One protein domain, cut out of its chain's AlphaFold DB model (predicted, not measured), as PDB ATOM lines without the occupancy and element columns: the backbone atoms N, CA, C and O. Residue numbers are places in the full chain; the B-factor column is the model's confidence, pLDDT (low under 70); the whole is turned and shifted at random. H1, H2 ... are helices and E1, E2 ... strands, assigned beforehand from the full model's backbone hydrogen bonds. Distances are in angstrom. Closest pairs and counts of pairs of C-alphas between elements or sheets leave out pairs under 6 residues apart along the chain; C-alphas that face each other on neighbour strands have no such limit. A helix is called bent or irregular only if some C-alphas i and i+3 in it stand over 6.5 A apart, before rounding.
ATOM      1  N   ARG A 364     -28.022 -17.426  -3.759       97.10
ATOM      2  CA  ARG A 364     -26.557 -17.396  -3.876       97.10
ATOM      3  C   ARG A 364     -25.892 -18.651  -3.309       97.10
ATOM      4  O   ARG A 364     -25.020 -19.209  -3.968       97.10
ATOM      5  N   GLY A 365     -26.320 -19.144  -2.149       96.77
ATOM      6  CA  GLY A 365     -25.729 -20.321  -1.514       96.77
ATOM      7  C   GLY A 365     -25.887 -21.588  -2.353       96.77
ATOM      8  O   GLY A 365     -24.961 -22.389  -2.443       96.77
ATOM      9  N   LYS A 366     -27.020 -21.744  -3.053       95.66
ATOM     10  CA  LYS A 366     -27.212 -22.857  -3.999       95.66
ATOM     11  C   LYS A 366     -26.381 -22.680  -5.268       95.66
ATOM     12  O   LYS A 366     -25.908 -23.681  -5.796       95.66
ATOM     13  N   LEU A 367     -26.189 -21.446  -5.744       97.09
ATOM     14  CA  LEU A 367     -25.265 -21.174  -6.848       97.09
ATOM     15  C   LEU A 367     -23.825 -21.514  -6.454       97.09
ATOM     16  O   LEU A 367     -23.143 -22.154  -7.236       97.09
ATOM     17  N   ALA A 368     -23.394 -21.207  -5.227       97.16
ATOM     18  CA  ALA A 368     -22.043 -21.522  -4.753       97.16
ATOM     19  C   ALA A 368     -21.766 -23.034  -4.687       97.16
ATOM     20  O   ALA A 368     -20.644 -23.466  -4.930       97.16
ATOM     21  N   VAL A 369     -22.789 -23.843  -4.386       97.04
ATOM     22  CA  VAL A 369     -22.685 -25.314  -4.426       97.04
ATOM     23  C   VAL A 369     -22.562 -25.836  -5.862       97.04
ATOM     24  O   VAL A 369     -21.890 -26.837  -6.084       97.04
ATOM     25  N   ARG A 370     -23.218 -25.180  -6.827       95.04
ATOM     26  CA  ARG A 370     -23.240 -25.592  -8.241       95.04
ATOM     27  C   ARG A 370     -22.006 -25.124  -9.011       95.04
ATOM     28  O   ARG A 370     -21.441 -25.896  -9.773       95.04
ATOM     29  N   ASP A 371     -21.602 -23.879  -8.791       97.40
ATOM     30  CA  ASP A 371     -20.478 -23.216  -9.443       97.40
ATOM     31  C   ASP A 371     -19.876 -22.167  -8.489       97.40
ATOM     32  O   ASP A 371     -20.245 -20.987  -8.475       97.40
ATOM     33  N   ALA A 372     -18.934 -22.617  -7.656       97.92
ATOM     34  CA  ALA A 372     -18.216 -21.750  -6.723       97.92
ATOM     35  C   ALA A 372     -17.420 -20.654  -7.454       97.92
ATOM     36  O   ALA A 372     -17.389 -19.510  -7.002       97.92
ATOM     37  N   ALA A 373     -16.843 -20.973  -8.618       97.80
ATOM     38  CA  ALA A 373     -16.049 -20.027  -9.394       97.80
ATOM     39  C   ALA A 373     -16.907 -18.881  -9.950       97.80
ATOM     40  O   ALA A 373     -16.426 -17.753 -10.054       97.80
ATOM     41  N   TYR A 374     -18.167 -19.136 -10.313       98.01
ATOM     42  CA  TYR A 374     -19.109 -18.075 -10.672       98.01
ATOM     43  C   TYR A 374     -19.394 -17.148  -9.490       98.01
ATOM     44  O   TYR A 374     -19.270 -15.932  -9.634       98.01
ATOM     45  N   VAL A 375     -19.718 -17.697  -8.315       98.05
ATOM     46  CA  VAL A 375     -19.995 -16.870  -7.128       98.05
ATOM     47  C   VAL A 375     -18.771 -16.040  -6.729       98.05
ATOM     48  O   VAL A 375     -18.925 -14.848  -6.461       98.05
ATOM     49  N   ASP A 376     -17.562 -16.602  -6.809       97.92
ATOM     50  CA  ASP A 376     -16.314 -15.867  -6.570       97.92
ATOM     51  C   ASP A 376     -16.126 -14.700  -7.557       97.92
ATOM     52  O   ASP A 376     -15.669 -13.620  -7.167       97.92
ATOM     53  N   ARG A 377     -16.513 -14.863  -8.834       97.79
ATOM     54  CA  ARG A 377     -16.481 -13.764  -9.819       97.79
ATOM     55  C   ARG A 377     -17.471 -12.655  -9.473       97.79
ATOM     56  O   ARG A 377     -17.105 -11.482  -9.593       97.79
ATOM     57  N   VAL A 378     -18.685 -13.001  -9.036       98.27
ATOM     58  CA  VAL A 378     -19.717 -12.022  -8.649       98.27
ATOM     59  C   VAL A 378     -19.309 -11.270  -7.378       98.27
ATOM     60  O   VAL A 378     -19.353 -10.037  -7.350       98.27
ATOM     61  N   ASP A 379     -18.839 -11.972  -6.348       97.61
ATOM     62  CA  ASP A 379     -18.346 -11.339  -5.119       97.61
ATOM     63  C   ASP A 379     -17.103 -10.480  -5.398       97.61
ATOM     64  O   ASP A 379     -16.979  -9.357  -4.904       97.61
ATOM     65  N   GLY A 380     -16.200 -10.972  -6.251       97.89
ATOM     66  CA  GLY A 380     -15.047 -10.220  -6.722       97.89
ATOM     67  C   GLY A 380     -15.444  -8.967  -7.504       97.89
ATOM     68  O   GLY A 380     -14.780  -7.940  -7.376       97.89
ATOM     69  N   TRP A 381     -16.521  -9.012  -8.296       97.74
ATOM     70  CA  TRP A 381     -17.082  -7.833  -8.965       97.74
ATOM     71  C   TRP A 381     -17.582  -6.798  -7.959       97.74
ATOM     72  O   TRP A 381     -17.231  -5.623  -8.086       97.74
ATOM     73  N   TRP A 382     -18.310  -7.219  -6.925       98.11
ATOM     74  CA  TRP A 382     -18.770  -6.319  -5.869       98.11
ATOM     75  C   TRP A 382     -17.601  -5.625  -5.160       98.11
ATOM     76  O   TRP A 382     -17.585  -4.402  -5.031       98.11
ATOM     77  N   LEU A 383     -16.579  -6.388  -4.764       98.01
ATOM     78  CA  LEU A 383     -15.403  -5.870  -4.054       98.01
ATOM     79  C   LEU A 383     -14.526  -4.931  -4.899       98.01
ATOM     80  O   LEU A 383     -13.755  -4.154  -4.341       98.01
ATOM     81  N   ARG A 384     -14.636  -4.954  -6.234       97.49
ATOM     82  CA  ARG A 384     -13.982  -3.948  -7.095       97.49
ATOM     83  C   ARG A 384     -14.663  -2.579  -7.036       97.49
ATOM     84  O   ARG A 384     -14.010  -1.580  -7.318       97.49
ATOM     85  N   HIS A 385     -15.943  -2.533  -6.669       95.44
ATOM     86  CA  HIS A 385     -16.744  -1.305  -6.608       95.44
ATOM     87  C   HIS A 385     -17.007  -0.836  -5.171       95.44
ATOM     88  O   HIS A 385     -17.394   0.313  -4.951       95.44
ATOM     89  N   HIS A 386     -16.791  -1.709  -4.186       96.50
ATOM     90  CA  HIS A 386     -17.119  -1.471  -2.788       96.50
ATOM     91  C   HIS A 386     -16.003  -1.925  -1.845       96.50
ATOM     92  O   HIS A 386     -15.322  -2.915  -2.074       96.50
ATOM     93  N   GLU A 387     -15.867  -1.224  -0.721       94.42
ATOM     94  CA  GLU A 387     -14.809  -1.438   0.280       94.42
ATOM     95  C   GLU A 387     -14.947  -2.722   1.121       94.42
ATOM     96  O   GLU A 387     -14.029  -3.089   1.852       94.42
ATOM     97  N   ALA A 388     -16.087  -3.407   1.046       97.20
ATOM     98  CA  ALA A 388     -16.370  -4.629   1.793       97.20
ATOM     99  C   ALA A 388     -17.443  -5.459   1.077       97.20
ATOM    100  O   ALA A 388     -18.126  -4.950   0.190       97.20
ATOM    101  N   GLY A 389     -17.626  -6.718   1.493       96.90
ATOM    102  CA  GLY A 389     -18.680  -7.586   0.953       96.90
ATOM    103  C   GLY A 389     -20.096  -7.029   1.189       96.90
ATOM    104  O   GLY A 389     -20.260  -6.171   2.059       96.90
ATOM    105  N   PRO A 390     -21.126  -7.533   0.482       97.33
ATOM    106  CA  PRO A 390     -22.414  -6.848   0.320       97.33
ATOM    107  C   PRO A 390     -23.064  -6.355   1.611       97.33
ATOM    108  O   PRO A 390     -23.394  -5.180   1.729       97.33
ATOM    109  N   LEU A 391     -23.179  -7.209   2.629       97.18
ATOM    110  CA  LEU A 391     -23.798  -6.812   3.898       97.18
ATOM    111  C   LEU A 391     -22.920  -5.890   4.752       97.18
ATOM    112  O   LEU A 391     -23.444  -5.164   5.589       97.18
ATOM    113  N   LYS A 392     -21.599  -5.897   4.546       97.29
ATOM    114  CA  LYS A 392     -20.626  -5.086   5.297       97.29
ATOM    115  C   LYS A 392     -20.268  -3.775   4.598       97.29
ATOM    116  O   LYS A 392     -19.570  -2.961   5.188       97.29
ATOM    117  N   THR A 393     -20.709  -3.567   3.359       97.88
ATOM    118  CA  THR A 393     -20.531  -2.300   2.650       97.88
ATOM    119  C   THR A 393     -21.291  -1.193   3.384       97.88
ATOM    120  O   THR A 393     -22.472  -1.382   3.673       97.88
ATOM    121  N   PRO A 394     -20.683  -0.033   3.676       97.57
ATOM    122  CA  PRO A 394     -21.430   1.087   4.233       97.57
ATOM    123  C   PRO A 394     -22.473   1.628   3.260       97.57
ATOM    124  O   PRO A 394     -22.300   1.587   2.040       97.57
ATOM    125  N   PHE A 395     -23.538   2.195   3.808       97.31
ATOM    126  CA  PHE A 395     -24.603   2.825   3.040       97.31
ATOM    127  C   PHE A 395     -24.738   4.293   3.439       97.31
ATOM    128  O   PHE A 395     -24.582   4.648   4.610       97.31
ATOM    129  N   ARG A 396     -24.981   5.170   2.461       95.83
ATOM    130  CA  ARG A 396     -25.113   6.614   2.679       95.83
ATOM    131  C   ARG A 396     -26.345   7.124   1.961       95.83
ATOM    132  O   ARG A 396     -26.526   6.823   0.786       95.83
ATOM    133  N   VAL A 397     -27.134   7.932   2.657       94.94
ATOM    134  CA  VAL A 397     -28.299   8.593   2.080       94.94
ATOM    135  C   VAL A 397     -28.556   9.917   2.793       94.94
ATOM    136  O   VAL A 397     -28.675   9.962   4.017       94.94
ATOM    137  N   GLY A 398     -28.574  11.021   2.043       93.30
ATOM    138  CA  GLY A 398     -28.604  12.369   2.620       93.30
ATOM    139  C   GLY A 398     -27.541  12.551   3.724       93.30
ATOM    140  O   GLY A 398     -26.365  12.276   3.473       93.30
ATOM    141  N   PRO A 399     -27.912  12.989   4.946       94.06
ATOM    142  CA  PRO A 399     -26.969  13.149   6.057       94.06
ATOM    143  C   PRO A 399     -26.640  11.836   6.793       94.06
ATOM    144  O   PRO A 399     -25.789  11.832   7.683       94.06
ATOM    145  N   TYR A 400     -27.309  10.728   6.466       95.98
ATOM    146  CA  TYR A 400     -27.206   9.472   7.202       95.98
ATOM    147  C   TYR A 400     -26.125   8.567   6.612       95.98
ATOM    148  O   TYR A 400     -26.045   8.362   5.397       95.98
ATOM    149  N   ARG A 401     -25.305   7.980   7.488       96.74
ATOM    150  CA  ARG A 401     -24.287   6.987   7.128       96.74
ATOM    151  C   ARG A 401     -24.433   5.766   8.022       96.74
ATOM    152  O   ARG A 401     -24.172   5.846   9.213       96.74
ATOM    153  N   LEU A 402     -24.791   4.640   7.424       97.27
ATOM    154  CA  LEU A 402     -24.836   3.350   8.093       97.27
ATOM    155  C   LEU A 402     -23.523   2.599   7.829       97.27
ATOM    156  O   LEU A 402     -23.030   2.613   6.695       97.27
ATOM    157  N   PRO A 403     -22.938   1.934   8.838       96.19
ATOM    158  CA  PRO A 403     -21.673   1.213   8.686       96.19
ATOM    159  C   PRO A 403     -21.810  -0.072   7.859       96.19
ATOM    160  O   PRO A 403     -20.814  -0.585   7.363       96.19
ATOM    161  N   THR A 404     -23.024  -0.605   7.726       97.31
ATOM    162  CA  THR A 404     -23.332  -1.869   7.052       97.31
ATOM    163  C   THR A 404     -24.687  -1.758   6.347       97.31
ATOM    164  O   THR A 404     -25.463  -0.840   6.623       97.31
ATOM    165  N   ARG A 405     -24.989  -2.700   5.443       97.81
ATOM    166  CA  ARG A 405     -26.299  -2.805   4.774       97.81
ATOM    167  C   ARG A 405     -27.299  -3.696   5.519       97.81
ATOM    168  O   ARG A 405     -28.445  -3.816   5.093       97.81
ATOM    169  N   ARG A 406     -26.890  -4.307   6.639       96.06
ATOM    170  CA  ARG A 406     -27.789  -5.025   7.552       96.06
ATOM    171  C   ARG A 406     -28.236  -4.084   8.662       96.06
ATOM    172  O   ARG A 406     -27.409  -3.492   9.351       96.06
ATOM    173  N   VAL A 407     -29.543  -3.953   8.834       96.52
ATOM    174  CA  VAL A 407     -30.135  -2.957   9.734       96.52
ATOM    175  C   VAL A 407     -31.173  -3.597  10.639       96.52
ATOM    176  O   VAL A 407     -31.694  -4.680  10.368       96.52
ATOM    177  N   THR A 408     -31.456  -2.928  11.747       95.56
ATOM    178  CA  THR A 408     -32.504  -3.332  12.679       95.56
ATOM    179  C   THR A 408     -33.712  -2.427  12.518       95.56
ATOM    180  O   THR A 408     -33.558  -1.206  12.445       95.56
ATOM    181  N   VAL A 409     -34.901  -3.020  12.465       93.72
ATOM    182  CA  VAL A 409     -36.150  -2.301  12.194       93.72
ATOM    183  C   VAL A 409     -36.934  -2.100  13.486       93.72
ATOM    184  O   VAL A 409     -37.209  -3.064  14.200       93.72
ATOM    185  N   GLY A 410     -37.283  -0.849  13.778       91.67
ATOM    186  CA  GLY A 410     -38.345  -0.464  14.708       91.67
ATOM    187  C   GLY A 410     -39.419   0.354  13.983       91.67
ATOM    188  O   GLY A 410     -39.245   0.693  12.812       91.67
ATOM    189  N   ASP A 411     -40.506   0.687  14.679       85.81
ATOM    190  CA  ASP A 411     -41.663   1.361  14.066       85.81
ATOM    191  C   ASP A 411     -41.303   2.725  13.455       85.81
ATOM    192  O   ASP A 411     -41.661   2.993  12.310       85.81
ATOM    193  N   ASP A 412     -40.491   3.521  14.156       92.01
ATOM    194  CA  ASP A 412     -40.140   4.892  13.746       92.01
ATOM    195  C   ASP A 412     -38.658   5.053  13.357       92.01
ATOM    196  O   ASP A 412     -38.164   6.165  13.140       92.01
ATOM    197  N   LEU A 413     -37.895   3.954  13.327       94.43
ATOM    198  CA  LEU A 413     -36.443   4.015  13.173       94.43
ATOM    199  C   LEU A 413     -35.872   2.790  12.467       94.43
ATOM    200  O   LEU A 413     -36.074   1.648  12.883       94.43
ATOM    201  N   LEU A 414     -35.035   3.045  11.468       95.14
ATOM    202  CA  LEU A 414     -34.138   2.052  10.897       95.14
ATOM    203  C   LEU A 414     -32.736   2.277  11.466       95.14
ATOM    204  O   LEU A 414     -32.149   3.341  11.290       95.14
ATOM    205  N   THR A 415     -32.205   1.286  12.181       96.77
ATOM    206  CA  THR A 415     -30.987   1.437  12.994       96.77
ATOM    207  C   THR A 415     -29.830   0.623  12.420       96.77
ATOM    208  O   THR A 415     -29.940  -0.592  12.244       96.77
ATOM    209  N   GLY A 416     -28.706   1.284  12.152       96.00
ATOM    210  CA  GLY A 416     -27.438   0.654  11.796       96.00
ATOM    211  C   GLY A 416     -26.808  -0.103  12.964       96.00
ATOM    212  O   GLY A 416     -27.178   0.066  14.126       96.00
ATOM    213  N   THR A 417     -25.813  -0.937  12.672       93.43
ATOM    214  CA  THR A 417     -25.136  -1.760  13.692       93.43
ATOM    215  C   THR A 417     -24.331  -0.956  14.720       93.43
ATOM    216  O   THR A 417     -23.957  -1.498  15.753       93.43
ATOM    217  N   ASP A 418     -24.054   0.320  14.447       94.63
ATOM    218  CA  ASP A 418     -23.403   1.282  15.350       94.63
ATOM    219  C   ASP A 418     -24.402   2.129  16.164       94.63
ATOM    220  O   ASP A 418     -23.987   2.975  16.953       94.63
ATOM    221  N   GLY A 419     -25.710   1.917  15.979       93.92
ATOM    222  CA  GLY A 419     -26.767   2.709  16.609       93.92
ATOM    223  C   GLY A 419     -27.196   3.948  15.816       93.92
ATOM    224  O   GLY A 419     -28.127   4.627  16.244       93.92
ATOM    225  N   THR A 420     -26.583   4.238  14.661       94.88
ATOM    226  CA  THR A 420     -27.030   5.334  13.787       94.88
ATOM    227  C   THR A 420     -28.442   5.046  13.279       94.88
ATOM    228  O   THR A 420     -28.679   4.018  12.650       94.88
ATOM    229  N   GLY A 421     -29.386   5.947  13.549       94.56
ATOM    230  CA  GLY A 421     -30.792   5.782  13.190       94.56
ATOM    231  C   GLY A 421     -31.228   6.692  12.042       94.56
ATOM    232  O   GLY A 421     -30.928   7.886  12.048       94.56
ATOM    233  N   ILE A 422     -31.967   6.140  11.083       95.88
ATOM    234  CA  ILE A 422     -32.709   6.886  10.062       95.88
ATOM    235  C   ILE A 422     -34.171   6.953  10.520       95.88
ATOM    236  O   ILE A 422     -34.787   5.891  10.653       95.88
ATOM    237  N   PRO A 423     -34.725   8.150  10.796       95.49
ATOM    238  CA  PRO A 423     -36.133   8.304  11.145       95.49
ATOM    239  C   PRO A 423     -37.034   7.807  10.016       95.49
ATOM    240  O   PRO A 423     -36.877   8.227   8.867       95.49
ATOM    241  N   MET A 424     -37.979   6.941  10.362       94.86
ATOM    242  CA  MET A 424     -38.955   6.376   9.439       94.86
ATOM    243  C   MET A 424     -40.357   6.789   9.878       94.86
ATOM    244  O   MET A 424     -40.634   6.828  11.073       94.86
ATOM    245  N   VAL A 425     -41.250   7.070   8.933       94.23
ATOM    246  CA  VAL A 425     -42.668   7.323   9.234       94.23
ATOM    247  C   VAL A 425     -43.581   6.521   8.308       94.23
ATOM    248  O   VAL A 425     -43.176   6.199   7.192       94.23
ATOM    249  N   PRO A 426     -44.815   6.185   8.716       92.35
ATOM    250  CA  PRO A 426     -45.790   5.582   7.812       92.35
ATOM    251  C   PRO A 426     -46.139   6.509   6.641       92.35
ATOM    252  O   PRO A 426     -46.228   7.729   6.809       92.35
ATOM    253  N   PHE A 427     -46.396   5.931   5.468       92.09
ATOM    254  CA  PHE A 427     -46.927   6.680   4.332       92.09
ATOM    255  C   PHE A 427     -48.261   7.369   4.686       92.09
ATOM    256  O   PHE A 427     -49.172   6.745   5.227       92.09
ATOM    257  N   SER A 428     -48.388   8.666   4.372       87.17
ATOM    258  CA  SER A 428     -49.645   9.419   4.547       87.17
ATOM    259  C   SER A 428     -49.854  10.580   3.553       87.17
ATOM    260  O   SER A 428     -50.636  11.489   3.822       87.17
ATOM    261  N   GLY A 429     -49.182  10.556   2.392       76.36
ATOM    262  CA  GLY A 429     -49.431  11.501   1.286       76.36
ATOM    263  C   GLY A 429     -49.011  12.963   1.529       76.36
ATOM    264  O   GLY A 429     -49.539  13.877   0.901       76.36
ATOM    265  N   GLN A 430     -48.103  13.223   2.471       73.19
ATOM    266  CA  GLN A 430     -47.505  14.542   2.739       73.19
ATOM    267  C   GLN A 430     -45.967  14.407   2.695       73.19
ATOM    268  O   GLN A 430     -45.463  13.292   2.804       73.19
ATOM    269  N   PRO A 431     -45.181  15.482   2.502       61.94
ATOM    270  CA  PRO A 431     -43.721  15.371   2.457       61.94
ATOM    271  C   PRO A 431     -43.157  14.947   3.821       61.94
ATOM    272  O   PRO A 431     -43.353  15.643   4.820       61.94
ATOM    273  N   PHE A 432     -42.438  13.820   3.872       64.77
ATOM    274  CA  PHE A 432     -41.973  13.233   5.130       64.77
ATOM    275  C   PHE A 432     -40.470  12.956   5.179       64.77
ATOM    276  O   PHE A 432     -39.984  12.019   4.559       64.77
ATOM    277  N   GLY A 433     -39.782  13.688   6.060       72.07
ATOM    278  CA  GLY A 433     -38.628  13.196   6.820       72.07
ATOM    279  C   GLY A 433     -37.505  12.513   6.031       72.07
ATOM    280  O   GLY A 433     -37.217  12.843   4.885       72.07
ATOM    281  N   ALA A 434     -36.800  11.602   6.702       91.10
ATOM    282  CA  ALA A 434     -35.680  10.880   6.112       91.10
ATOM    283  C   ALA A 434     -36.137   9.644   5.333       91.10
ATOM    284  O   ALA A 434     -35.704   9.447   4.202       91.10
ATOM    285  N   GLY A 435     -37.021   8.826   5.906       95.17
ATOM    286  CA  GLY A 435     -37.576   7.673   5.212       95.17
ATOM    287  C   GLY A 435     -39.049   7.418   5.503       95.17
ATOM    288  O   GLY A 435     -39.600   7.884   6.501       95.17
ATOM    289  N   VAL A 436     -39.678   6.658   4.609       95.91
ATOM    290  CA  VAL A 436     -41.103   6.310   4.659       95.91
ATOM    291  C   VAL A 436     -41.284   4.795   4.605       95.91
ATOM    292  O   VAL A 436     -40.630   4.115   3.815       95.91
ATOM    293  N   TRP A 437     -42.171   4.263   5.445       95.68
ATOM    294  CA  TRP A 437     -42.625   2.877   5.389       95.68
ATOM    295  C   TRP A 437     -43.761   2.715   4.380       95.68
ATOM    296  O   TRP A 437     -44.776   3.408   4.472       95.68
ATOM    297  N   ILE A 438     -43.601   1.747   3.481       96.39
ATOM    298  CA  ILE A 438     -44.618   1.273   2.542       96.39
ATOM    299  C   ILE A 438     -44.897  -0.199   2.848       96.39
ATOM    300  O   ILE A 438     -43.980  -1.026   2.938       96.39
ATOM    301  N   ASP A 439     -46.173  -0.523   3.021       96.49
ATOM    302  CA  ASP A 439     -46.620  -1.892   3.247       96.49
ATOM    303  C   ASP A 439     -46.808  -2.588   1.891       96.49
ATOM    304  O   ASP A 439     -47.644  -2.201   1.073       96.49
ATOM    305  N   ALA A 440     -46.006  -3.619   1.635       97.88
ATOM    306  CA  ALA A 440     -46.190  -4.483   0.486       97.88
ATOM    307  C   ALA A 440     -47.491  -5.287   0.647       97.88
ATOM    308  O   ALA A 440     -47.767  -5.799   1.737       97.88
ATOM    309  N   PRO A 441     -48.276  -5.451  -0.427       97.78
ATOM    310  CA  PRO A 441     -49.538  -6.175  -0.371       97.78
ATOM    311  C   PRO A 441     -49.318  -7.687  -0.225       97.78
ATOM    312  O   PRO A 441     -48.284  -8.230  -0.628       97.78
ATOM    313  N   ASP A 442     -50.321  -8.388   0.303       96.70
ATOM    314  CA  ASP A 442     -50.311  -9.854   0.412       96.70
ATOM    315  C   ASP A 442     -50.487 -10.553  -0.948       96.70
ATOM    316  O   ASP A 442     -50.106 -11.712  -1.106       96.70
ATOM    317  N   THR A 443     -51.017  -9.845  -1.950       93.86
ATOM    318  CA  THR A 443     -51.201 -10.336  -3.322       93.86
ATOM    319  C   THR A 443     -50.711  -9.312  -4.344       93.86
ATOM    320  O   THR A 443     -50.643  -8.114  -4.070       93.86
ATOM    321  N   GLU A 444     -50.382  -9.775  -5.552       92.59
ATOM    322  CA  GLU A 444     -49.939  -8.895  -6.644       92.59
ATOM    323  C   GLU A 444     -51.049  -7.934  -7.121       92.59
ATOM    324  O   GLU A 444     -50.741  -6.853  -7.613       92.59
ATOM    325  N   GLU A 445     -52.332  -8.251  -6.895       92.13
ATOM    326  CA  GLU A 445     -53.466  -7.356  -7.202       92.13
ATOM    327  C   GLU A 445     -53.394  -6.020  -6.446       92.13
ATOM    328  O   GLU A 445     -53.865  -4.999  -6.943       92.13
ATOM    329  N   GLY A 446     -52.785  -6.011  -5.256       96.22
ATOM    330  CA  GLY A 446     -52.584  -4.800  -4.462       96.22
ATOM    331  C   GLY A 446     -51.356  -3.980  -4.865       96.22
ATOM    332  O   GLY A 446     -51.165  -2.889  -4.327       96.22
ATOM    333  N   LEU A 447     -50.506  -4.476  -5.778       96.58
ATOM    334  CA  LEU A 447     -49.263  -3.792  -6.150       96.58
ATOM    335  C   LEU A 447     -49.498  -2.389  -6.705       96.58
ATOM    336  O   LEU A 447     -48.800  -1.498  -6.232       96.58
ATOM    337  N   PRO A 448     -50.459  -2.134  -7.619       97.06
ATOM    338  CA  PRO A 448     -50.644  -0.800  -8.185       97.06
ATOM    339  C   PRO A 448     -50.736   0.300  -7.125       97.06
ATOM    340  O   PRO A 448     -50.100   1.332  -7.287       97.06
ATOM    341  N   LEU A 449     -51.431   0.048  -6.008       97.20
ATOM    342  CA  LEU A 449     -51.521   0.995  -4.898       97.20
ATOM    343  C   LEU A 449     -50.165   1.215  -4.210       97.20
ATOM    344  O   LEU A 449     -49.784   2.354  -3.969       97.20
ATOM    345  N   ALA A 450     -49.427   0.149  -3.901       97.71
ATOM    346  CA  ALA A 450     -48.116   0.270  -3.261       97.71
ATOM    347  C   ALA A 450     -47.086   0.965  -4.172       97.71
ATOM    348  O   ALA A 450     -46.284   1.766  -3.694       97.71
ATOM    349  N   LEU A 451     -47.121   0.704  -5.483       97.69
ATOM    350  CA  LEU A 451     -46.255   1.372  -6.462       97.69
ATOM    351  C   LEU A 451     -46.618   2.860  -6.614       97.69
ATOM    352  O   LEU A 451     -45.731   3.700  -6.747       97.69
ATOM    353  N   ASP A 452     -47.905   3.204  -6.513       96.97
ATOM    354  CA  ASP A 452     -48.377   4.592  -6.457       96.97
ATOM    355  C   ASP A 452     -47.770   5.349  -5.269       96.97
ATOM    356  O   ASP A 452     -47.206   6.431  -5.429       96.97
ATOM    357  N   GLN A 453     -47.788   4.720  -4.091       96.15
ATOM    358  CA  GLN A 453     -47.198   5.268  -2.868       96.15
ATOM    359  C   GLN A 453     -45.682   5.453  -2.990       96.15
ATOM    360  O   GLN A 453     -45.146   6.446  -2.494       96.15
ATOM    361  N   VAL A 454     -44.980   4.528  -3.657       96.98
ATOM    362  CA  VAL A 454     -43.545   4.671  -3.954       96.98
ATOM    363  C   VAL A 454     -43.306   5.906  -4.818       96.98
ATOM    364  O   VAL A 454     -42.431   6.710  -4.491       96.98
ATOM    365  N   ARG A 455     -44.091   6.084  -5.886       96.01
ATOM    366  CA  ARG A 455     -43.968   7.238  -6.782       96.01
ATOM    367  C   ARG A 455     -44.216   8.550  -6.044       96.01
ATOM    368  O   ARG A 455     -43.383   9.446  -6.131       96.01
ATOM    369  N   GLU A 456     -45.298   8.648  -5.270       94.86
ATOM    370  CA  GLU A 456     -45.592   9.840  -4.459       94.86
ATOM    371  C   GLU A 456     -44.473  10.134  -3.449       94.86
ATOM    372  O   GLU A 456     -44.069  11.283  -3.266       94.86
ATOM    373  N   THR A 457     -43.925   9.090  -2.822       94.50
ATOM    374  CA  THR A 457     -42.801   9.205  -1.883       94.50
ATOM    375  C   THR A 457     -41.545   9.742  -2.580       94.50
ATOM    376  O   THR A 457     -40.854  10.603  -2.030       94.50
ATOM    377  N   ALA A 458     -41.263   9.282  -3.801       93.62
ATOM    378  CA  ALA A 458     -40.150   9.773  -4.609       93.62
ATOM    379  C   ALA A 458     -40.353  11.229  -5.061       93.62
ATOM    380  O   ALA A 458     -39.438  12.044  -4.935       93.62
ATOM    381  N   GLU A 459     -41.553  11.583  -5.529       93.28
ATOM    382  CA  GLU A 459     -41.914  12.950  -5.936       93.28
ATOM    383  C   GLU A 459     -41.855  13.941  -4.762       93.28
ATOM    384  O   GLU A 459     -41.484  15.102  -4.943       93.28
ATOM    385  N   ALA A 460     -42.142  13.476  -3.543       92.15
ATOM    386  CA  ALA A 460     -42.010  14.254  -2.314       92.15
ATOM    387  C   ALA A 460     -40.551  14.459  -1.850       92.15
ATOM    388  O   ALA A 460     -40.322  15.179  -0.875       92.15
ATOM    389  N   GLY A 461     -39.564  13.852  -2.520       90.98
ATOM    390  CA  GLY A 461     -38.141  14.016  -2.208       90.98
ATOM    391  C   GLY A 461     -37.677  13.280  -0.947       90.98
ATOM    392  O   GLY A 461     -36.683  13.681  -0.336       90.98
ATOM    393  N   VAL A 462     -38.392  12.227  -0.539       94.01
ATOM    394  CA  VAL A 462     -37.974  11.343   0.559       94.01
ATOM    395  C   VAL A 462     -36.655  10.657   0.197       94.01
ATOM    396  O   VAL A 462     -36.380  10.399  -0.972       94.01
ATOM    397  N   LEU A 463     -35.814  10.370   1.194       94.94
ATOM    398  CA  LEU A 463     -34.473   9.834   0.950       94.94
ATOM    399  C   LEU A 463     -34.433   8.300   0.873       94.94
ATOM    400  O   LEU A 463     -33.559   7.752   0.210       94.94
ATOM    401  N   LEU A 464     -35.331   7.601   1.572       96.33
ATOM    402  CA  LEU A 464     -35.328   6.141   1.694       96.33
ATOM    403  C   LEU A 464     -36.756   5.591   1.803       96.33
ATOM    404  O   LEU A 464     -37.555   6.090   2.595       96.33
ATOM    405  N   VAL A 465     -37.049   4.498   1.099       96.84
ATOM    406  CA  VAL A 465     -38.261   3.697   1.327       96.84
ATOM    407  C   VAL A 465     -37.915   2.452   2.129       96.84
ATOM    408  O   VAL A 465     -36.981   1.723   1.809       96.84
ATOM    409  N   GLY A 466     -38.688   2.181   3.173       96.80
ATOM    410  CA  GLY A 466     -38.698   0.899   3.855       96.80
ATOM    411  C   GLY A 466     -39.914   0.081   3.431       96.80
ATOM    412  O   GLY A 466     -41.033   0.575   3.493       96.80
ATOM    413  N   VAL A 467     -39.713  -1.171   3.030       97.79
ATOM    414  CA  VAL A 467     -40.770  -2.066   2.545       97.79
ATOM    415  C   VAL A 467     -40.972  -3.216   3.526       97.79
ATOM    416  O   VAL A 467     -40.044  -3.989   3.784       97.79
ATOM    417  N   ARG A 468     -42.187  -3.356   4.060       95.96
ATOM    418  CA  ARG A 468     -42.559  -4.383   5.055       95.96
ATOM    419  C   ARG A 468     -43.894  -5.049   4.699       95.96
ATOM    420  O   ARG A 468     -44.528  -4.651   3.734       95.96
ATOM    421  N   GLY A 469     -44.310  -6.069   5.454       95.32
ATOM    422  CA  GLY A 469     -45.565  -6.791   5.186       95.32
ATOM    423  C   GLY A 469     -45.523  -7.639   3.909       95.32
ATOM    424  O   GLY A 469     -44.449  -7.864   3.347       95.32
ATOM    425  N   GLY A 470     -46.679  -8.145   3.479       96.31
ATOM    426  CA  GLY A 470     -46.840  -8.858   2.214       96.31
ATOM    427  C   GLY A 470     -46.045 -10.160   2.078       96.31
ATOM    428  O   GLY A 470     -45.512 -10.736   3.035       96.31
ATOM    429  N   THR A 471     -45.911 -10.621   0.837       95.09
ATOM    430  CA  THR A 471     -45.091 -11.788   0.487       95.09
ATOM    431  C   THR A 471     -43.652 -11.380   0.171       95.09
ATOM    432  O   THR A 471     -43.329 -10.208  -0.018       95.09
ATOM    433  N   ALA A 472     -42.745 -12.358   0.092       93.88
ATOM    434  CA  ALA A 472     -41.368 -12.087  -0.321       93.88
ATOM    435  C   ALA A 472     -41.289 -11.459  -1.726       93.88
ATOM    436  O   ALA A 472     -40.452 -10.585  -1.942       93.88
ATOM    437  N   LEU A 473     -42.166 -11.869  -2.651       94.61
ATOM    438  CA  LEU A 473     -42.205 -11.342  -4.017       94.61
ATOM    439  C   LEU A 473     -42.706  -9.893  -4.044       94.61
ATOM    440  O   LEU A 473     -42.044  -9.038  -4.621       94.61
ATOM    441  N   THR A 474     -43.828  -9.594  -3.382       97.28
ATOM    442  CA  THR A 474     -44.396  -8.234  -3.395       97.28
ATOM    443  C   THR A 474     -43.463  -7.228  -2.725       97.28
ATOM    444  O   THR A 474     -43.286  -6.131  -3.248       97.28
ATOM    445  N   ARG A 475     -42.758  -7.614  -1.650       97.68
ATOM    446  CA  ARG A 475     -41.712  -6.767  -1.054       97.68
ATOM    447  C   ARG A 475     -40.568  -6.465  -2.021       97.68
ATOM    448  O   ARG A 475     -40.102  -5.330  -2.065       97.68
ATOM    449  N   VAL A 476     -40.111  -7.466  -2.776       97.10
ATOM    450  CA  VAL A 476     -39.060  -7.278  -3.787       97.10
ATOM    451  C   VAL A 476     -39.534  -6.334  -4.887       97.10
ATOM    452  O   VAL A 476     -38.805  -5.408  -5.212       97.10
ATOM    453  N   LEU A 477     -40.753  -6.504  -5.401       97.39
ATOM    454  CA  LEU A 477     -41.279  -5.662  -6.481       97.39
ATOM    455  C   LEU A 477     -41.441  -4.197  -6.056       97.39
ATOM    456  O   LEU A 477     -41.043  -3.301  -6.795       97.39
ATOM    457  N   VAL A 478     -41.944  -3.939  -4.845       98.40
ATOM    458  CA  VAL A 478     -42.046  -2.570  -4.304       98.40
ATOM    459  C   VAL A 478     -40.655  -1.955  -4.090       98.40
ATOM    460  O   VAL A 478     -40.437  -0.787  -4.411       98.40
ATOM    461  N   ALA A 479     -39.685  -2.731  -3.593       98.37
ATOM    462  CA  ALA A 479     -38.310  -2.258  -3.420       98.37
ATOM    463  C   ALA A 479     -37.607  -1.985  -4.765       98.37
ATOM    464  O   ALA A 479     -36.899  -0.987  -4.905       98.37
ATOM    465  N   GLU A 480     -37.809  -2.847  -5.762       97.76
ATOM    466  CA  GLU A 480     -37.288  -2.667  -7.115       97.76
ATOM    467  C   GLU A 480     -37.930  -1.467  -7.817       97.76
ATOM    468  O   GLU A 480     -37.230  -0.762  -8.535       97.76
ATOM    469  N   GLU A 481     -39.214  -1.176  -7.595       97.78
ATOM    470  CA  GLU A 481     -39.843   0.050  -8.101       97.78
ATOM    471  C   GLU A 481     -39.146   1.295  -7.552       97.78
ATOM    472  O   GLU A 481     -38.687   2.136  -8.326       97.78
ATOM    473  N   ALA A 482     -38.984   1.379  -6.228       97.82
ATOM    474  CA  ALA A 482     -38.317   2.516  -5.596       97.82
ATOM    475  C   ALA A 482     -36.914   2.712  -6.184       97.82
ATOM    476  O   ALA A 482     -36.573   3.794  -6.665       97.82
ATOM    477  N   ARG A 483     -36.124   1.639  -6.238       97.68
ATOM    478  CA  ARG A 483     -34.728   1.722  -6.667       97.68
ATOM    479  C   ARG A 483     -34.564   1.945  -8.160       97.68
ATOM    480  O   ARG A 483     -33.744   2.762  -8.560       97.68
ATOM    481  N   LEU A 484     -35.284   1.188  -8.981       96.81
ATOM    482  CA  LEU A 484     -35.011   1.092 -10.414       96.81
ATOM    483  C   LEU A 484     -35.873   2.055 -11.236       96.81
ATOM    484  O   LEU A 484     -35.407   2.538 -12.262       96.81
ATOM    485  N   ALA A 485     -37.100   2.360 -10.802       95.68
ATOM    486  CA  ALA A 485     -37.949   3.338 -11.487       95.68
ATOM    487  C   ALA A 485     -37.731   4.765 -10.958       95.68
ATOM    488  O   ALA A 485     -37.780   5.719 -11.732       95.68
ATOM    489  N   HIS A 486     -37.438   4.912  -9.660       96.21
ATOM    490  CA  HIS A 486     -37.363   6.222  -9.003       96.21
ATOM    491  C   HIS A 486     -35.985   6.588  -8.440       96.21
ATOM    492  O   HIS A 486     -35.837   7.672  -7.879       96.21
ATOM    493  N   SER A 487     -34.961   5.734  -8.594       95.79
ATOM    494  CA  SER A 487     -33.619   5.957  -8.016       95.79
ATOM    495  C   SER A 487     -33.639   6.226  -6.503       95.79
ATOM    496  O   SER A 487     -32.745   6.877  -5.959       95.79
ATOM    497  N   LEU A 488     -34.670   5.727  -5.822       96.05
ATOM    498  CA  LEU A 488     -34.914   5.905  -4.403       96.05
ATOM    499  C   LEU A 488     -34.415   4.664  -3.661       96.05
ATOM    500  O   LEU A 488     -34.919   3.566  -3.912       96.05
ATOM    501  N   PRO A 489     -33.429   4.795  -2.756       97.76
ATOM    502  CA  PRO A 489     -32.936   3.647  -2.024       97.76
ATOM    503  C   PRO A 489     -34.039   2.900  -1.273       97.76
ATOM    504  O   PRO A 489     -34.961   3.518  -0.731       97.76
ATOM    505  N   ALA A 490     -33.916   1.572  -1.205       98.27
ATOM    506  CA  ALA A 490     -34.913   0.724  -0.557       98.27
ATOM    507  C   ALA A 490     -34.317  -0.196   0.513       98.27
ATOM    508  O   ALA A 490     -33.319  -0.892   0.293       98.27
ATOM    509  N   ALA A 491     -34.983  -0.238   1.666       98.13
ATOM    510  CA  ALA A 491     -34.765  -1.208   2.724       98.13
ATOM    511  C   ALA A 491     -35.876  -2.260   2.703       98.13
ATOM    512  O   ALA A 491     -37.045  -1.917   2.852       98.13
ATOM    513  N   ILE A 492     -35.533  -3.540   2.564       97.64
ATOM    514  CA  ILE A 492     -36.515  -4.632   2.613       97.64
ATOM    515  C   ILE A 492     -36.524  -5.291   3.992       97.64
ATOM    516  O   ILE A 492     -35.470  -5.654   4.522       97.64
ATOM    517  N   VAL A 493     -37.709  -5.453   4.581       96.78
ATOM    518  CA  VAL A 493     -37.881  -6.003   5.932       96.78
ATOM    519  C   VAL A 493     -38.404  -7.431   5.879       96.78
ATOM    520  O   VAL A 493     -39.382  -7.728   5.194       96.78
ATOM    521  N   GLY A 494     -37.764  -8.330   6.624       94.24
ATOM    522  CA  GLY A 494     -38.193  -9.720   6.737       94.24
ATOM    523  C   GLY A 494     -37.205 -10.594   7.503       94.24
ATOM    524  O   GLY A 494     -36.111 -10.172   7.877       94.24
ATOM    525  N   ALA A 495     -37.595 -11.847   7.728       91.26
ATOM    526  CA  ALA A 495     -36.730 -12.853   8.331       91.26
ATOM    527  C   ALA A 495     -35.739 -13.390   7.283       91.26
ATOM    528  O   ALA A 495     -35.977 -14.421   6.657       91.26
ATOM    529  N   TYR A 496     -34.649 -12.655   7.064       94.17
ATOM    530  CA  TYR A 496     -33.616 -13.002   6.090       94.17
ATOM    531  C   TYR A 496     -32.342 -13.499   6.784       94.17
ATOM    532  O   TYR A 496     -31.722 -12.788   7.590       94.17
ATOM    533  N   ASP A 497     -31.934 -14.722   6.449       95.16
ATOM    534  CA  ASP A 497     -30.600 -15.226   6.767       95.16
ATOM    535  C   ASP A 497     -29.520 -14.479   5.960       95.16
ATOM    536  O   ASP A 497     -29.816 -13.637   5.107       95.16
ATOM    537  N   ASP A 498     -28.246 -14.731   6.266       95.15
ATOM    538  CA  ASP A 498     -27.136 -14.037   5.603       95.15
ATOM    539  C   ASP A 498     -27.072 -14.330   4.096       95.15
ATOM    540  O   ASP A 498     -26.692 -13.443   3.328       95.15
ATOM    541  N   ASP A 499     -27.472 -15.525   3.651       96.90
ATOM    542  CA  ASP A 499     -27.468 -15.879   2.228       96.90
ATOM    543  C   ASP A 499     -28.543 -15.111   1.450       96.90
ATOM    544  O   ASP A 499     -28.256 -14.488   0.423       96.90
ATOM    545  N   THR A 500     -29.769 -15.074   1.975       96.06
ATOM    546  CA  THR A 500     -30.884 -14.342   1.364       96.06
ATOM    547  C   THR A 500     -30.631 -12.839   1.404       96.06
ATOM    548  O   THR A 500     -30.818 -12.156   0.396       96.06
ATOM    549  N   ALA A 501     -30.138 -12.310   2.528       97.12
ATOM    550  CA  ALA A 501     -29.812 -10.893   2.657       97.12
ATOM    551  C   ALA A 501     -28.683 -10.478   1.696       97.12
ATOM    552  O   ALA A 501     -28.797  -9.463   1.009       97.12
ATOM    553  N   THR A 502     -27.618 -11.283   1.593       97.56
ATOM    554  CA  THR A 502     -26.534 -11.048   0.624       97.56
ATOM    555  C   THR A 502     -27.069 -11.101  -0.800       97.56
ATOM    556  O   THR A 502     -26.746 -10.224  -1.598       97.56
ATOM    557  N   THR A 503     -27.927 -12.079  -1.111       98.08
ATOM    558  CA  THR A 503     -28.566 -12.211  -2.426       98.08
ATOM    559  C   THR A 503     -29.344 -10.945  -2.786       98.08
ATOM    560  O   THR A 503     -29.126 -10.403  -3.866       98.08
ATOM    561  N   LEU A 504     -30.195 -10.429  -1.892       98.03
ATOM    562  CA  LEU A 504     -31.016  -9.232  -2.129       98.03
ATOM    563  C   LEU A 504     -30.175  -7.982  -2.429       98.03
ATOM    564  O   LEU A 504     -30.499  -7.233  -3.350       98.03
ATOM    565  N   VAL A 505     -29.079  -7.779  -1.695       98.07
ATOM    566  CA  VAL A 505     -28.186  -6.628  -1.905       98.07
ATOM    567  C   VAL A 505     -27.359  -6.786  -3.179       98.07
ATOM    568  O   VAL A 505     -27.329  -5.890  -4.020       98.07
ATOM    569  N   LEU A 506     -26.701  -7.936  -3.344       97.60
ATOM    570  CA  LEU A 506     -25.776  -8.184  -4.450       97.60
ATOM    571  C   LEU A 506     -26.496  -8.205  -5.807       97.60
ATOM    572  O   LEU A 506     -25.989  -7.666  -6.786       97.60
ATOM    573  N   SER A 507     -27.722  -8.740  -5.846       97.66
ATOM    574  CA  SER A 507     -28.586  -8.703  -7.036       97.66
ATOM    575  C   SER A 507     -29.229  -7.344  -7.302       97.66
ATOM    576  O   SER A 507     -29.982  -7.214  -8.263       97.66
ATOM    577  N   GLY A 508     -28.975  -6.336  -6.464       97.28
ATOM    578  CA  GLY A 508     -29.578  -5.021  -6.626       97.28
ATOM    579  C   GLY A 508     -31.101  -5.074  -6.538       97.28
ATOM    580  O   GLY A 508     -31.764  -4.450  -7.356       97.28
ATOM    581  N   ARG A 509     -31.659  -5.823  -5.581       97.74
ATOM    582  CA  ARG A 509     -33.096  -5.787  -5.236       97.74
ATOM    583  C   ARG A 509     -33.383  -4.863  -4.062       97.74
ATOM    584  O   ARG A 509     -34.459  -4.290  -3.973       97.74
ATOM    585  N   ALA A 510     -32.407  -4.703  -3.175       98.07
ATOM    586  CA  ALA A 510     -32.475  -3.802  -2.035       98.07
ATOM    587  C   ALA A 510     -31.110  -3.152  -1.786       98.07
ATOM    588  O   ALA A 510     -30.069  -3.721  -2.121       98.07
ATOM    589  N   ASP A 511     -31.101  -1.983  -1.153       98.31
ATOM    590  CA  ASP A 511     -29.869  -1.362  -0.661       98.31
ATOM    591  C   ASP A 511     -29.596  -1.741   0.790       98.31
ATOM    592  O   ASP A 511     -28.435  -1.869   1.172       98.31
ATOM    593  N   LEU A 512     -30.655  -1.960   1.574       98.32
ATOM    594  CA  LEU A 512     -30.602  -2.353   2.979       98.32
ATOM    595  C   LEU A 512     -31.511  -3.561   3.235       98.32
ATOM    596  O   LEU A 512     -32.570  -3.699   2.623       98.32
ATOM    597  N   VAL A 513     -31.125  -4.417   4.181       97.84
ATOM    598  CA  VAL A 513     -31.934  -5.566   4.614       97.84
ATOM    599  C   VAL A 513     -32.168  -5.487   6.117       97.84
ATOM    600  O   VAL A 513     -31.219  -5.471   6.909       97.84
ATOM    601  N   GLY A 514     -33.441  -5.413   6.497       93.85
ATOM    602  CA  GLY A 514     -33.898  -5.229   7.867       93.85
ATOM    603  C   GLY A 514     -34.473  -6.501   8.481       93.85
ATOM    604  O   GLY A 514     -35.350  -7.130   7.892       93.85
ATOM    605  N   GLY A 515     -34.022  -6.847   9.689       85.36
ATOM    606  CA  GLY A 515     -34.681  -7.836  10.546       85.36
ATOM    607  C   GLY A 515     -35.536  -7.158  11.618       85.36
ATOM    608  O   GLY A 515     -35.134  -6.127  12.168       85.36
ATOM    609  N   THR A 516     -36.698  -7.733  11.930       69.86
ATOM    610  CA  THR A 516     -37.433  -7.410  13.163       69.86
ATOM    611  C   THR A 516     -36.653  -7.959  14.361       69.86
ATOM    612  O   THR A 516     -36.135  -9.075  14.274       69.86
ATOM    613  N   LYS A 517     -36.522  -7.168  15.434       54.23
ATOM    614  CA  LYS A 517     -35.876  -7.604  16.687       54.23
ATOM    615  C   LYS A 517     -36.580  -8.783  17.337       54.23
ATOM    616  O   LYS A 517     -37.825  -8.840  17.241       54.23
TER     617      LYS A 517
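What this domain is: This is residues 364 to 517 of the 517 residues of the protein "Salicyloyl-CoA 5-hydroxylase" of Streptomyces sp. (UniProt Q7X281). A closed barrel of seven short strands, E3 to E9, makes the core, with helices H3, H4 and H5 packed on its outside. The small strand hairpin E1 and E2 caps the barrel end where E7 and E9 begin, and the helical hairpin H1 and H2 sits beyond H5, off the barrel, at one end of the longest axis. The printed part has 154 residues, with five named helices and nine named strands in the order H1 H2 E1 E2 E3 E4 E5 E6 H3 E7 H4 E8 H5 E9; the barrel is mixed, E1 and E2 are antiparallel, and the class is mixed, helices and strands. The whole is compact, with a radius of gyration of the C-alphas of 15.2 A and spans of 48 by 35 by 28 A.

Where its parts are: Find C-alpha 364 at (-26.557, -17.396, -3.876), where H1 begins; it runs to residue 370. H2 follows over residues 372 to 385, 20.5 A long. Next come the short strands E1, residues 395 to 397, E2, 400 to 402, E3, 406 to 409, and E4, 413 to 415. E5, residues 421 to 426, covers 15.9 A, and E6, residues 435 to 439, covers 13.3 A. Look for C-alpha 444 at (-49.939, -8.895, -6.644): there H3 begins, running to residue 459 over 23.3 A; it is irregular, with C-alphas 445 and 448 7.2 A apart. E7 holds residues 464 to 468, H4 residues 472 to 486 with 20.7 A, E8 residues 490 to 493 and H5 residues 498 to 506. E9, residues 512 to 516, ends at C-alpha 516, (-37.433, -7.410, 13.163).

How they stand to each other: Start at the barrel, whose ring runs E3 E4 E5 E6 E7 E8 E9 and back to E3. E3 E4 E5 are a meander, each strand the antiparallel neighbour of the one before; look at N 408 and O 415, 2.8 A, and N 422 and O 414, 2.8 A. The other neighbours in the ring are parallel: N 437 and O 425 are 2.8 A apart for E5 and E6, N 438 and O 466 2.8 A for E6 and E7, N 491 and O 465 2.8 A for E7 and E8, N 514 and O 492 2.8 A for E8 and E9, and N 407 and O 513 3.0 A for E9 and E3. E6, H3, E7, then E7, H4, E8, then E8, H5, E9 are strand-helix-strand units, two parallel neighbour strands with a helix between, each with a right-handed crossover. H3, H4 and H5 lie outside the barrel and along the strands, at heights of 9.7, 8.8 and 9.2 A. H3 and H4 touch at a shallow tilt of 32 degrees, the same way, closest at the C-alphas of Val 454 and Ala 482, 5.9 A. H1 touches H5 about perpendicular, at 78 degrees, with the C-alphas of Arg 364 and Thr 503 closest at 5.7 A. H2 touches H1 with residues 374 to 375 alone, at a steep tilt of 39 degrees, opposite ways, closest at the C-alphas of Ala 368 and Val 375, 5.6 A. In the hairpin E1 and E2, N 402 and O 395 are 2.8 A apart; the closest C-alphas of E2 and E5, those of Tyr 400 and Ile 422, are 6.7 A apart. In H1, H4 and H5 every O i to N i+4 pair is within hydrogen-bond range; H2 has 9 of 10 and H3 9 of 12.

The domain as a whole: The two C-alphas farthest apart, those of Ala 373 and Gln 430, are 48.3 A from each other. The printed part has no cut and ends at Lys 517, the chain's last residue. No link is long; those from H2 to E1 and from E5 to E6 are short, and the others are tight. The mean pLDDT of the printed part is 94.7; look for values under 70 at residues 431 to 432 and 516 to 517.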